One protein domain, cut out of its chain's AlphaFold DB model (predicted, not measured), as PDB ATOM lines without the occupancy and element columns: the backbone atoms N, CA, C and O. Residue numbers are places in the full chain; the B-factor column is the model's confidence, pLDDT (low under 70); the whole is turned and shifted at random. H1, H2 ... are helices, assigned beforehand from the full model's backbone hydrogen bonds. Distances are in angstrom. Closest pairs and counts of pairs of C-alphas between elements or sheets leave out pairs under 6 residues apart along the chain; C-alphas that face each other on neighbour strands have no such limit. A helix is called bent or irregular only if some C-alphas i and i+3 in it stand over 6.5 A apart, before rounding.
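Overview. This is residues 98 to 175 of the 571 residues of the protein "4-hydroxybenzoyl-CoA reductase subunit gamma" of Streptomyces netropsis (UniProt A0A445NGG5). Two long helices, H2 and H4, lie side by side and run the same way, and a third, H3, folds back along H2 and crosses H4 at a slant, with the three centres making a triangle. The short H1 crosses over the pair, packing on residues 118 to 122 of H2 and 157 to 165 of H4, while the links 105 to 113 and 146 to 155 loop out to the end of the long axis where H2 and H4 begin. The printed part has 78 residues with four named helices, in the order H1, H2, H3, H4, and no named strand; its class is all helix. It is compact, with a radius of gyration of the C-alphas of 11.7 A, and elongated, spanning 38 by 22 by 17 A along its three main axes.

Along the chain. H1 is residues 98 to 104, and its first C-alpha, that of Val 98, stands at (30.502, 29.986, 10.490). A short link of nine residues, 105 to 113, follows. H2 is residues 114 to 130 and measures 25.1 A from first to last C-alpha; C-alpha 114 stands at (38.828, 23.876, 12.600), and C-alpha 130 stands at (13.740, 23.144, 11.687). It is irregular, but only just: C-alphas 126 and 129 are 6.7 A apart, and its line is a rough one. After a tight link of three residues, 131 to 133, comes H3, residues 134 to 145, 16.4 A long. A short link of ten residues, 146 to 155, joins it to H4, residues 156 to 174, which is the longest helix by residues and measures 26.7 A, ending at C-alpha 174 at (10.804, 32.195, 11.127).

Arrangement. H2 and H4 are the hub, each touching the three other helices. They touch each other with 22 pairs of C-alphas within 8 A, and the closest, those of Ala 129 and Ala 170, are 4.4 A apart. They run the same way at a shallow tilt of 30 degrees. H2 and H3 form a helical hairpin and touch, the closest C-alphas being those of Ala 128 and Val 137 at 5.5 A. They run opposite ways at a shallow tilt of 34 degrees, only just short of steep. H3 touches H4 as well, closest at the C-alphas of Glu 138 and Val 163, 5.9 A apart, and the two run opposite ways at a steep tilt of 50 degrees. H1 touches H4, which meets it with residues 157 to 165 alone; the closest C-alphas are those of Ala 101 and Ala 161, 5.1 A apart. The two run opposite ways at a steep tilt of 54 degrees. H1 also touches H2, which meets it with residues 118 to 122 alone; the closest C-alphas, those of Val 98 and Ala 118, are 6.1 A apart. These two run opposite ways at a steep tilt of 63 degrees. H1 and H3 are apart. In H1 and H3 every backbone O i to N i+4 pair is within hydrogen-bond range; in H2 it is 11 of 13 and in H4 14 of 15.

Size, cuts and confidence. The two C-alphas farthest apart, those of Arg 151 and Ala 175, are 38.5 A from each other, and the first and last printed C-alphas, those of Val 98 and Ala 175, are 20.9 A apart. The printed part runs from residue 98 to residue 175 with no cut, and no link between its helices is long. The mean pLDDT of the printed part is 91.3. The model's confidence is low, under 70, at residues 173 to 175, of which 173 and 174 belong to H4.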
ATOM      1  N   VAL A  98      29.827  30.858   9.500       96.50
ATOM      2  CA  VAL A  98      30.502  29.986  10.490       96.50
ATOM      3  C   VAL A  98      32.018  30.228  10.549       96.50
ATOM      4  O   VAL A  98      32.598  30.239  11.630       96.50
ATOM      5  N   GLN A  99      32.675  30.409   9.402       96.12
ATOM      6  CA  GLN A  99      34.110  30.702   9.346       96.12
ATOM      7  C   GLN A  99      34.405  32.099   9.906       96.12
ATOM      8  O   GLN A  99      35.379  32.253  10.638       96.12
ATOM      9  N   GLU A 100      33.553  33.086   9.621       96.38
ATOM     10  CA  GLU A 100      33.658  34.438  10.189       96.38
ATOM     11  C   GLU A 100      33.493  34.407  11.709       96.38
ATOM     12  O   GLU A 100      34.371  34.874  12.434       96.38
ATOM     13  N   ALA A 101      32.451  33.738  12.208       96.44
ATOM     14  CA  ALA A 101      32.208  33.601  13.639       96.44
ATOM     15  C   ALA A 101      33.362  32.894  14.372       96.44
ATOM     16  O   ALA A 101      33.650  33.223  15.524       96.44
ATOM     17  N   PHE A 102      34.054  31.949  13.719       97.25
ATOM     18  CA  PHE A 102      35.248  31.312  14.284       97.25
ATOM     19  C   PHE A 102      36.416  32.290  14.433       97.25
ATOM     20  O   PHE A 102      37.159  32.184  15.408       97.25
ATOM     21  N   LEU A 103      36.584  33.221  13.489       94.69
ATOM     22  CA  LEU A 103      37.612  34.260  13.556       94.69
ATOM     23  C   LEU A 103      37.265  35.312  14.612       94.69
ATOM     24  O   LEU A 103      38.106  35.643  15.437       94.69
ATOM     25  N   GLU A 104      36.019  35.784  14.637       94.44
ATOM     26  CA  GLU A 104      35.552  36.793  15.598       94.44
ATOM     27  C   GLU A 104      35.670  36.342  17.057       94.44
ATOM     28  O   GLU A 104      35.875  37.162  17.950       94.44
ATOM     29  N   ARG A 105      35.508  35.038  17.306       92.88
ATOM     30  CA  ARG A 105      35.513  34.452  18.655       92.88
ATOM     31  C   ARG A 105      36.821  33.760  19.008       92.88
ATOM     32  O   ARG A 105      36.869  33.076  20.030       92.88
ATOM     33  N   ASP A 106      37.861  33.892  18.181       92.75
ATOM     34  CA  ASP A 106      39.140  33.199  18.366       92.75
ATOM     35  C   ASP A 106      38.930  31.702  18.682       92.75
ATOM     36  O   ASP A 106      39.432  31.166  19.683       92.75
ATOM     37  N   ALA A 107      38.095  31.037  17.876       91.00
ATOM     38  CA  ALA A 107      37.554  29.715  18.193       91.00
ATOM     39  C   ALA A 107      38.596  28.590  18.129       91.00
ATOM     40  O   ALA A 107      38.383  27.504  18.675       91.00
ATOM     41  N   PHE A 108      39.742  28.838  17.492       91.75
ATOM     42  CA  PHE A 108      40.791  27.852  17.278       91.75
ATOM     43  C   PHE A 108      42.187  28.412  17.547       91.75
ATOM     44  O   PHE A 108      42.469  29.571  17.281       91.75
ATOM     45  N   GLN A 109      43.080  27.553  18.051       91.88
ATOM     46  CA  GLN A 109      44.500  27.876  18.241       91.88
ATOM     47  C   GLN A 109      45.340  27.262  17.116       91.88
ATOM     48  O   GLN A 109      45.695  27.938  16.160       91.88
ATOM     49  N   CYS A 110      45.603  25.949  17.175       95.81
ATOM     50  CA  CYS A 110      46.401  25.268  16.149       95.81
ATOM     51  C   CYS A 110      45.685  25.153  14.792       95.81
ATOM     52  O   CYS A 110      46.312  24.816  13.793       95.81
ATOM     53  N   GLY A 111      44.363  25.360  14.764       93.81
ATOM     54  CA  GLY A 111      43.539  25.329  13.554       93.81
ATOM     55  C   GLY A 111      43.318  23.946  12.932       93.81
ATOM     56  O   GLY A 111      42.476  23.819  12.051       93.81
ATOM     57  N   TYR A 112      43.996  22.887  13.389       96.94
ATOM     58  CA  TYR A 112      43.967  21.582  12.715       96.94
ATOM     59  C   TYR A 112      42.569  20.943  12.660       96.94
ATOM     60  O   TYR A 112      42.182  20.374  11.644       96.94
ATOM     61  N   CYS A 113      41.783  21.056  13.735       97.00
ATOM     62  CA  CYS A 113      40.404  20.556  13.771       97.00
ATOM     63  C   CYS A 113      39.381  21.542  13.186       97.00
ATOM     64  O   CYS A 113      38.252  21.139  12.904       97.00
ATOM     65  N   ALA A 114      39.753  22.813  12.989       97.44
ATOM     66  CA  ALA A 114      38.828  23.876  12.600       97.44
ATOM     67  C   ALA A 114      38.056  23.581  11.299       97.44
ATOM     68  O   ALA A 114      36.854  23.839  11.287       97.44
ATOM     69  N   PRO A 115      38.655  22.971  10.253       98.06
ATOM     70  CA  PRO A 115      37.917  22.565   9.057       98.06
ATOM     71  C   PRO A 115      36.734  21.637   9.343       98.06
ATOM     72  O   PRO A 115      35.634  21.867   8.844       98.06
ATOM     73  N   GLY A 116      36.939  20.621  10.188       98.06
ATOM     74  CA  GLY A 116      35.884  19.683  10.566       98.06
ATOM     75  C   GLY A 116      34.763  20.371  11.344       98.06
ATOM     76  O   GLY A 116      33.594  20.166  11.028       98.06
ATOM     77  N   PHE A 117      35.117  21.228  12.310       98.31
ATOM     78  CA  PHE A 117      34.148  22.032  13.066       98.31
ATOM     79  C   PHE A 117      33.373  23.012  12.170       98.31
ATOM     80  O   PHE A 117      32.176  23.185  12.363       98.31
ATOM     81  N   ALA A 118      34.010  23.622  11.165       98.12
ATOM     82  CA  ALA A 118      33.351  24.573  10.267       98.12
ATOM     83  C   ALA A 118      32.322  23.885   9.356       98.12
ATOM     84  O   ALA A 118      31.215  24.386   9.165       98.12
ATOM     85  N   ILE A 119      32.661  22.700   8.838       98.50
ATOM     86  CA  ILE A 119      31.725  21.865   8.078       98.50
ATOM     87  C   ILE A 119      30.549  21.421   8.949       98.50
ATOM     88  O   ILE A 119      29.399  21.498   8.517       98.50
ATOM     89  N   ALA A 120      30.827  20.966  10.170       97.88
ATOM     90  CA  ALA A 120      29.798  20.575  11.123       97.88
ATOM     91  C   ALA A 120      28.877  21.764  11.455       97.88
ATOM     92  O   ALA A 120      27.658  21.636  11.386       97.88
ATOM     93  N   GLY A 121      29.447  22.952  11.667       97.50
ATOM     94  CA  GLY A 121      28.689  24.185  11.858       97.50
ATOM     95  C   GLY A 121      27.805  24.547  10.664       97.50
ATOM     96  O   GLY A 121      26.650  24.900  10.863       97.50
ATOM     97  N   ARG A 122      28.276  24.391   9.416       96.38
ATOM     98  CA  ARG A 122      27.424  24.571   8.222       96.38
ATOM     99  C   ARG A 122      26.210  23.642   8.260       96.38
ATOM    100  O   ARG A 122      25.104  24.080   7.961       96.38
ATOM    101  N   VAL A 123      26.414  22.371   8.611       96.69
ATOM    102  CA  VAL A 123      25.317  21.400   8.735       96.69
ATOM    103  C   VAL A 123      24.340  21.837   9.826       96.69
ATOM    104  O   VAL A 123      23.142  21.849   9.570       96.69
ATOM    105  N   ALA A 124      24.821  22.273  10.992       96.31
ATOM    106  CA  ALA A 124      23.954  22.796  12.048       96.31
ATOM    107  C   ALA A 124      23.135  24.016  11.579       96.31
ATOM    108  O   ALA A 124      21.925  24.039  11.751       96.31
ATOM    109  N   VAL A 125      23.755  24.982  10.895       95.31
ATOM    110  CA  VAL A 125      23.076  26.179  10.356       95.31
ATOM    111  C   VAL A 125      22.007  25.831   9.311       95.31
ATOM    112  O   VAL A 125      20.956  26.469   9.247       95.31
ATOM    113  N   GLU A 126      22.252  24.816   8.479       92.62
ATOM    114  CA  GLU A 126      21.269  24.321   7.509       92.62
ATOM    115  C   GLU A 126      20.022  23.757   8.214       92.62
ATOM    116  O   GLU A 126      18.902  24.022   7.772       92.62
ATOM    117  N   HIS A 127      20.216  23.023   9.314       92.19
ATOM    118  CA  HIS A 127      19.145  22.360  10.068       92.19
ATOM    119  C   HIS A 127      18.467  23.243  11.116       92.19
ATOM    120  O   HIS A 127      17.319  22.981  11.448       92.19
ATOM    121  N   ALA A 128      19.112  24.318  11.571       90.44
ATOM    122  CA  ALA A 128      18.591  25.213  12.610       90.44
ATOM    123  C   ALA A 128      17.213  25.808  12.272       90.44
ATOM    124  O   ALA A 128      16.421  26.120  13.153       90.44
ATOM    125  N   ALA A 129      16.883  25.904  10.982       78.75
ATOM    126  CA  ALA A 129      15.569  26.331  10.511       78.75
ATOM    127  C   ALA A 129      14.414  25.381  10.876       78.75
ATOM    128  O   ALA A 129      13.255  25.783  10.790       78.75
ATOM    129  N   GLY A 130      14.714  24.125  11.212       77.88
ATOM    130  CA  GLY A 130      13.740  23.144  11.687       77.88
ATOM    131  C   GLY A 130      13.432  23.255  13.181       77.88
ATOM    132  O   GLY A 130      12.468  22.640  13.632       77.88
ATOM    133  N   GLU A 131      14.209  24.041  13.931       87.06
ATOM    134  CA  GLU A 131      14.093  24.144  15.384       87.06
ATOM    135  C   GLU A 131      13.060  25.202  15.798       87.06
ATOM    136  O   GLU A 131      12.927  26.264  15.175       87.06
ATOM    137  N   SER A 132      12.307  24.924  16.866       75.75
ATOM    138  CA  SER A 132      11.185  25.758  17.336       75.75
ATOM    139  C   SER A 132      11.593  26.925  18.229       75.75
ATOM    140  O   SER A 132      10.900  27.940  18.264       75.75
ATOM    141  N   ASP A 133      12.727  26.807  18.911       84.69
ATOM    142  CA  ASP A 133      13.238  27.780  19.874       84.69
ATOM    143  C   ASP A 133      14.776  27.751  19.916       84.69
ATOM    144  O   ASP A 133      15.420  27.038  19.147       84.69
ATOM    145  N   GLU A 134      15.360  28.591  20.768       84.50
ATOM    146  CA  GLU A 134      16.813  28.692  20.960       84.50
ATOM    147  C   GLU A 134      17.411  27.409  21.560       84.50
ATOM    148  O   GLU A 134      18.529  27.025  21.226       84.50
ATOM    149  N   GLN A 135      16.659  26.709  22.414       89.12
ATOM    150  CA  GLN A 135      17.131  25.494  23.083       89.12
ATOM    151  C   GLN A 135      17.298  24.346  22.081       89.12
ATOM    152  O   GLN A 135      18.293  23.625  22.150       89.12
ATOM    153  N   GLY A 136      16.381  24.217  21.117       87.81
ATOM    154  CA  GLY A 136      16.509  23.275  20.002       87.81
ATOM    155  C   GLY A 136      17.736  23.560  19.133       87.81
ATOM    156  O   GLY A 136      18.482  22.643  18.788       87.81
ATOM    157  N   VAL A 137      18.019  24.838  18.853       90.19
ATOM    158  CA  VAL A 137      19.228  25.239  18.113       90.19
ATOM    159  C   VAL A 137      20.496  24.875  18.887       90.19
ATOM    160  O   VAL A 137      21.412  24.285  18.313       90.19
ATOM    161  N   GLU A 138      20.556  25.169  20.186       91.06
ATOM    162  CA  GLU A 138      21.696  24.795  21.025       91.06
ATOM    163  C   GLU A 138      21.906  23.274  21.077       91.06
ATOM    164  O   GLU A 138      23.026  22.804  20.863       91.06
ATOM    165  N   ALA A 139      20.834  22.500  21.269       89.44
ATOM    166  CA  ALA A 139      20.888  21.039  21.289       89.44
ATOM    167  C   ALA A 139      21.353  20.456  19.943       89.44
ATOM    168  O   ALA A 139      22.172  19.534  19.910       89.44
ATOM    169  N   LEU A 140      20.887  21.016  18.823       92.88
ATOM    170  CA  LEU A 140      21.338  20.656  17.480       92.88
ATOM    171  C   LEU A 140      22.838  20.930  17.299       92.88
ATOM    172  O   LEU A 140      23.566  20.086  16.767       92.88
ATOM    173  N   VAL A 141      23.314  22.099  17.737       95.38
ATOM    174  CA  VAL A 141      24.736  22.451  17.663       95.38
ATOM    175  C   VAL A 141      25.572  21.492  18.508       95.38
ATOM    176  O   VAL A 141      26.585  20.988  18.018       95.38
ATOM    177  N   ASP A 142      25.130  21.167  19.721       92.44
ATOM    178  CA  ASP A 142      25.818  20.219  20.599       92.44
ATOM    179  C   ASP A 142      25.842  18.803  20.014       92.44
ATOM    180  O   ASP A 142      26.884  18.146  20.030       92.44
ATOM    181  N   ALA A 143      24.751  18.351  19.396       90.50
ATOM    182  CA  ALA A 143      24.695  17.049  18.738       90.50
ATOM    183  C   ALA A 143      25.660  16.951  17.540       90.50
ATOM    184  O   ALA A 143      26.290  15.913  17.309       90.50
ATOM    185  N   VAL A 144      25.790  18.030  16.763       92.25
ATOM    186  CA  VAL A 144      26.621  18.050  15.553       92.25
ATOM    187  C   VAL A 144      28.103  18.280  15.880       92.25
ATOM    188  O   VAL A 144      28.965  17.656  15.251       92.25
ATOM    189  N   LEU A 145      28.416  19.129  16.865       95.75
ATOM    190  CA  LEU A 145      29.790  19.449  17.265       95.75
ATOM    191  C   LEU A 145      30.363  18.512  18.328       95.75
ATOM    192  O   LEU A 145      31.565  18.265  18.303       95.75
ATOM    193  N   GLY A 146      29.546  17.990  19.244       91.44
ATOM    194  CA  GLY A 146      29.982  17.190  20.395       91.44
ATOM    195  C   GLY A 146      30.920  16.028  20.046       91.44
ATOM    196  O   GLY A 146      31.921  15.831  20.731       91.44
ATOM    197  N   PRO A 147      30.696  15.301  18.935       93.00
ATOM    198  CA  PRO A 147      31.602  14.235  18.515       93.00
ATOM    199  C   PRO A 147      32.957  14.694  17.940       93.00
ATOM    200  O   PRO A 147      33.762  13.851  17.549       93.00
ATOM    201  N   HIS A 148      33.203  15.996  17.766       96.75
ATOM    202  CA  HIS A 148      34.463  16.511  17.228       96.75
ATOM    203  C   HIS A 148      35.500  16.720  18.332       96.75
ATOM    204  O   HIS A 148      35.232  17.340  19.355       96.75
ATOM    205  N   VAL A 149      36.736  16.275  18.090       96.44
ATOM    206  CA  VAL A 149      37.820  16.390  19.073       96.44
ATOM    207  C   VAL A 149      38.662  17.637  18.808       96.44
ATOM    208  O   VAL A 149      39.203  17.828  17.717       96.44
ATOM    209  N   CYS A 150      38.844  18.458  19.844       95.69
ATOM    210  CA  CYS A 150      39.780  19.574  19.862       95.69
ATOM    211  C   CYS A 150      40.662  19.473  21.104       95.69
ATOM    212  O   CYS A 150      40.174  19.447  22.230       95.69
ATOM    213  N   ARG A 151      41.986  19.469  20.916       94.75
ATOM    214  CA  ARG A 151      42.927  19.378  22.040       94.75
ATOM    215  C   ARG A 151      43.322  20.732  22.637       94.75
ATOM    216  O   ARG A 151      43.902  20.758  23.715       94.75
ATOM    217  N   CYS A 152      43.039  21.836  21.948       92.00
ATOM    218  CA  CYS A 152      43.603  23.145  22.286       92.00
ATOM    219  C   CYS A 152      42.628  24.088  23.000       92.00
ATOM    220  O   CYS A 152      43.055  24.829  23.880       92.00
ATOM    221  N   THR A 153      41.352  24.123  22.602       83.69
ATOM    222  CA  THR A 153      40.480  25.275  22.913       83.69
ATOM    223  C   THR A 153      39.409  25.027  23.966       83.69
ATOM    224  O   THR A 153      38.732  25.972  24.354       83.69
ATOM    225  N   GLY A 154      39.236  23.786  24.436       82.31
ATOM    226  CA  GLY A 154      38.189  23.461  25.410       82.31
ATOM    227  C   GLY A 154      36.760  23.598  24.865       82.31
ATOM    228  O   GLY A 154      35.830  23.705  25.653       82.31
ATOM    229  N   TYR A 155      36.584  23.583  23.535       91.25
ATOM    230  CA  TYR A 155      35.306  23.498  22.797       91.25
ATOM    231  C   TYR A 155      34.376  24.718  22.853       91.25
ATOM    232  O   TYR A 155      33.735  25.024  21.848       91.25
ATOM    233  N   HIS A 156      34.340  25.445  23.970       90.31
ATOM    234  CA  HIS A 156      33.359  26.499  24.245       90.31
ATOM    235  C   HIS A 156      33.226  27.530  23.117       90.31
ATOM    236  O   HIS A 156      32.129  27.813  22.652       90.31
ATOM    237  N   ARG A 157      34.352  28.024  22.594       92.62
ATOM    238  CA  ARG A 157      34.350  29.069  21.560       92.62
ATOM    239  C   ARG A 157      33.857  28.585  20.196       92.62
ATOM    240  O   ARG A 157      33.271  29.362  19.451       92.62
ATOM    241  N   TYR A 158      34.078  27.309  19.868       96.44
ATOM    242  CA  TYR A 158      33.474  26.712  18.674       96.44
ATOM    243  C   TYR A 158      31.960  26.624  18.836       96.44
ATOM    244  O   TYR A 158      31.236  27.014  17.923       96.44
ATOM    245  N   ARG A 159      31.495  26.157  20.002       96.38
ATOM    246  CA  ARG A 159      30.069  26.075  20.325       96.38
ATOM    247  C   ARG A 159      29.406  27.446  20.222       96.38
ATOM    248  O   ARG A 159      28.487  27.601  19.431       96.38
ATOM    249  N   GLU A 160      29.914  28.448  20.937       95.50
ATOM    250  CA  GLU A 160      29.378  29.819  20.923       95.50
ATOM    251  C   GLU A 160      29.309  30.413  19.515       95.50
ATOM    252  O   GLU A 160      28.346  31.096  19.173       95.50
ATOM    253  N   ALA A 161      30.330  30.165  18.690       96.06
ATOM    254  CA  ALA A 161      30.355  30.651  17.321       96.06
ATOM    255  C   ALA A 161      29.276  29.997  16.454       96.06
ATOM    256  O   ALA A 161      28.591  30.697  15.713       96.06
ATOM    257  N   VAL A 162      29.104  28.674  16.544       97.19
ATOM    258  CA  VAL A 162      28.087  27.978  15.745       97.19
ATOM    259  C   VAL A 162      26.678  28.278  16.250       97.19
ATOM    260  O   VAL A 162      25.823  28.535  15.409       97.19
ATOM    261  N   VAL A 163      26.441  28.308  17.568       96.44
ATOM    262  CA  VAL A 163      25.138  28.692  18.148       96.44
ATOM    263  C   VAL A 163      24.727  30.064  17.628       96.44
ATOM    264  O   VAL A 163      23.682  30.178  17.004       96.44
ATOM    265  N   ALA A 164      25.591  31.078  17.749       94.12
ATOM    266  CA  ALA A 164      25.259  32.432  17.307       94.12
ATOM    267  C   ALA A 164      24.833  32.506  15.827       94.12
ATOM    268  O   ALA A 164      23.892  33.220  15.486       94.12
ATOM    269  N   VAL A 165      25.510  31.764  14.943       96.06
ATOM    270  CA  VAL A 165      25.178  31.736  13.509       96.06
ATOM    271  C   VAL A 165      23.910  30.920  13.238       96.06
ATOM    272  O   VAL A 165      23.098  31.299  12.396       96.06
ATOM    273  N   ALA A 166      23.734  29.796  13.932       95.06
ATOM    274  CA  ALA A 166      22.584  28.917  13.768       95.06
ATOM    275  C   ALA A 166      21.287  29.582  14.252       95.06
ATOM    276  O   ALA A 166      20.284  29.528  13.540       95.06
ATOM    277  N   SER A 167      21.323  30.280  15.389       92.12
ATOM    278  CA  SER A 167      20.173  31.006  15.939       92.12
ATOM    279  C   SER A 167      19.739  32.141  15.016       92.12
ATOM    280  O   SER A 167      18.563  32.246  14.672       92.12
ATOM    281  N   ALA A 168      20.697  32.915  14.486       88.69
ATOM    282  CA  ALA A 168      20.407  33.945  13.488       88.69
ATOM    283  C   ALA A 168      19.730  33.360  12.229       88.69
ATOM    284  O   ALA A 168      18.749  33.913  11.731       88.69
ATOM    285  N   ALA A 169      20.199  32.205  11.745       87.38
ATOM    286  CA  ALA A 169      19.610  31.532  10.586       87.38
ATOM    287  C   ALA A 169      18.205  30.952  10.853       87.38
ATOM    288  O   ALA A 169      17.392  30.859   9.923       87.38
ATOM    289  N   ALA A 170      17.917  30.544  12.092       86.19
ATOM    290  CA  ALA A 170      16.591  30.103  12.518       86.19
ATOM    291  C   ALA A 170      15.607  31.285  12.565       86.19
ATOM    292  O   ALA A 170      14.499  31.193  12.027       86.19
ATOM    293  N   ASP A 171      16.032  32.419  13.122       81.56
ATOM    294  CA  ASP A 171      15.214  33.629  13.238       81.56
ATOM    295  C   ASP A 171      14.870  34.249  11.875       81.56
ATOM    296  O   ASP A 171      13.713  34.608  11.628       81.56
ATOM    297  N   GLU A 172      15.824  34.297  10.940       74.94
ATOM    298  CA  GLU A 172      15.584  34.790   9.575       74.94
ATOM    299  C   GLU A 172      14.526  33.969   8.822       74.94
ATOM    300  O   GLU A 172      13.728  34.523   8.060       74.94
ATOM    301  N   ARG A 173      14.471  32.649   9.044       66.12
ATOM    302  CA  ARG A 173      13.488  31.772   8.388       66.12
ATOM    303  C   ARG A 173      12.131  31.754   9.078       66.12
ATOM    304  O   ARG A 173      11.129  31.652   8.372       66.12
ATOM    305  N   ARG A 174      12.068  31.944  10.402       67.06
ATOM    306  CA  ARG A 174      10.804  32.195  11.127       67.06
ATOM    307  C   ARG A 174      10.124  33.491  10.674       67.06
ATOM    308  O   ARG A 174       8.900  33.580  10.710       67.06
ATOM    309  N   ALA A 175      10.898  34.473  10.208       58.38
ATOM    310  CA  ALA A 175      10.389  35.730   9.659       58.38
ATOM    311  C   ALA A 175       9.920  35.645   8.183       58.38
ATOM    312  O   ALA A 175       9.313  36.596   7.684       58.38
TER     313      ALA A 175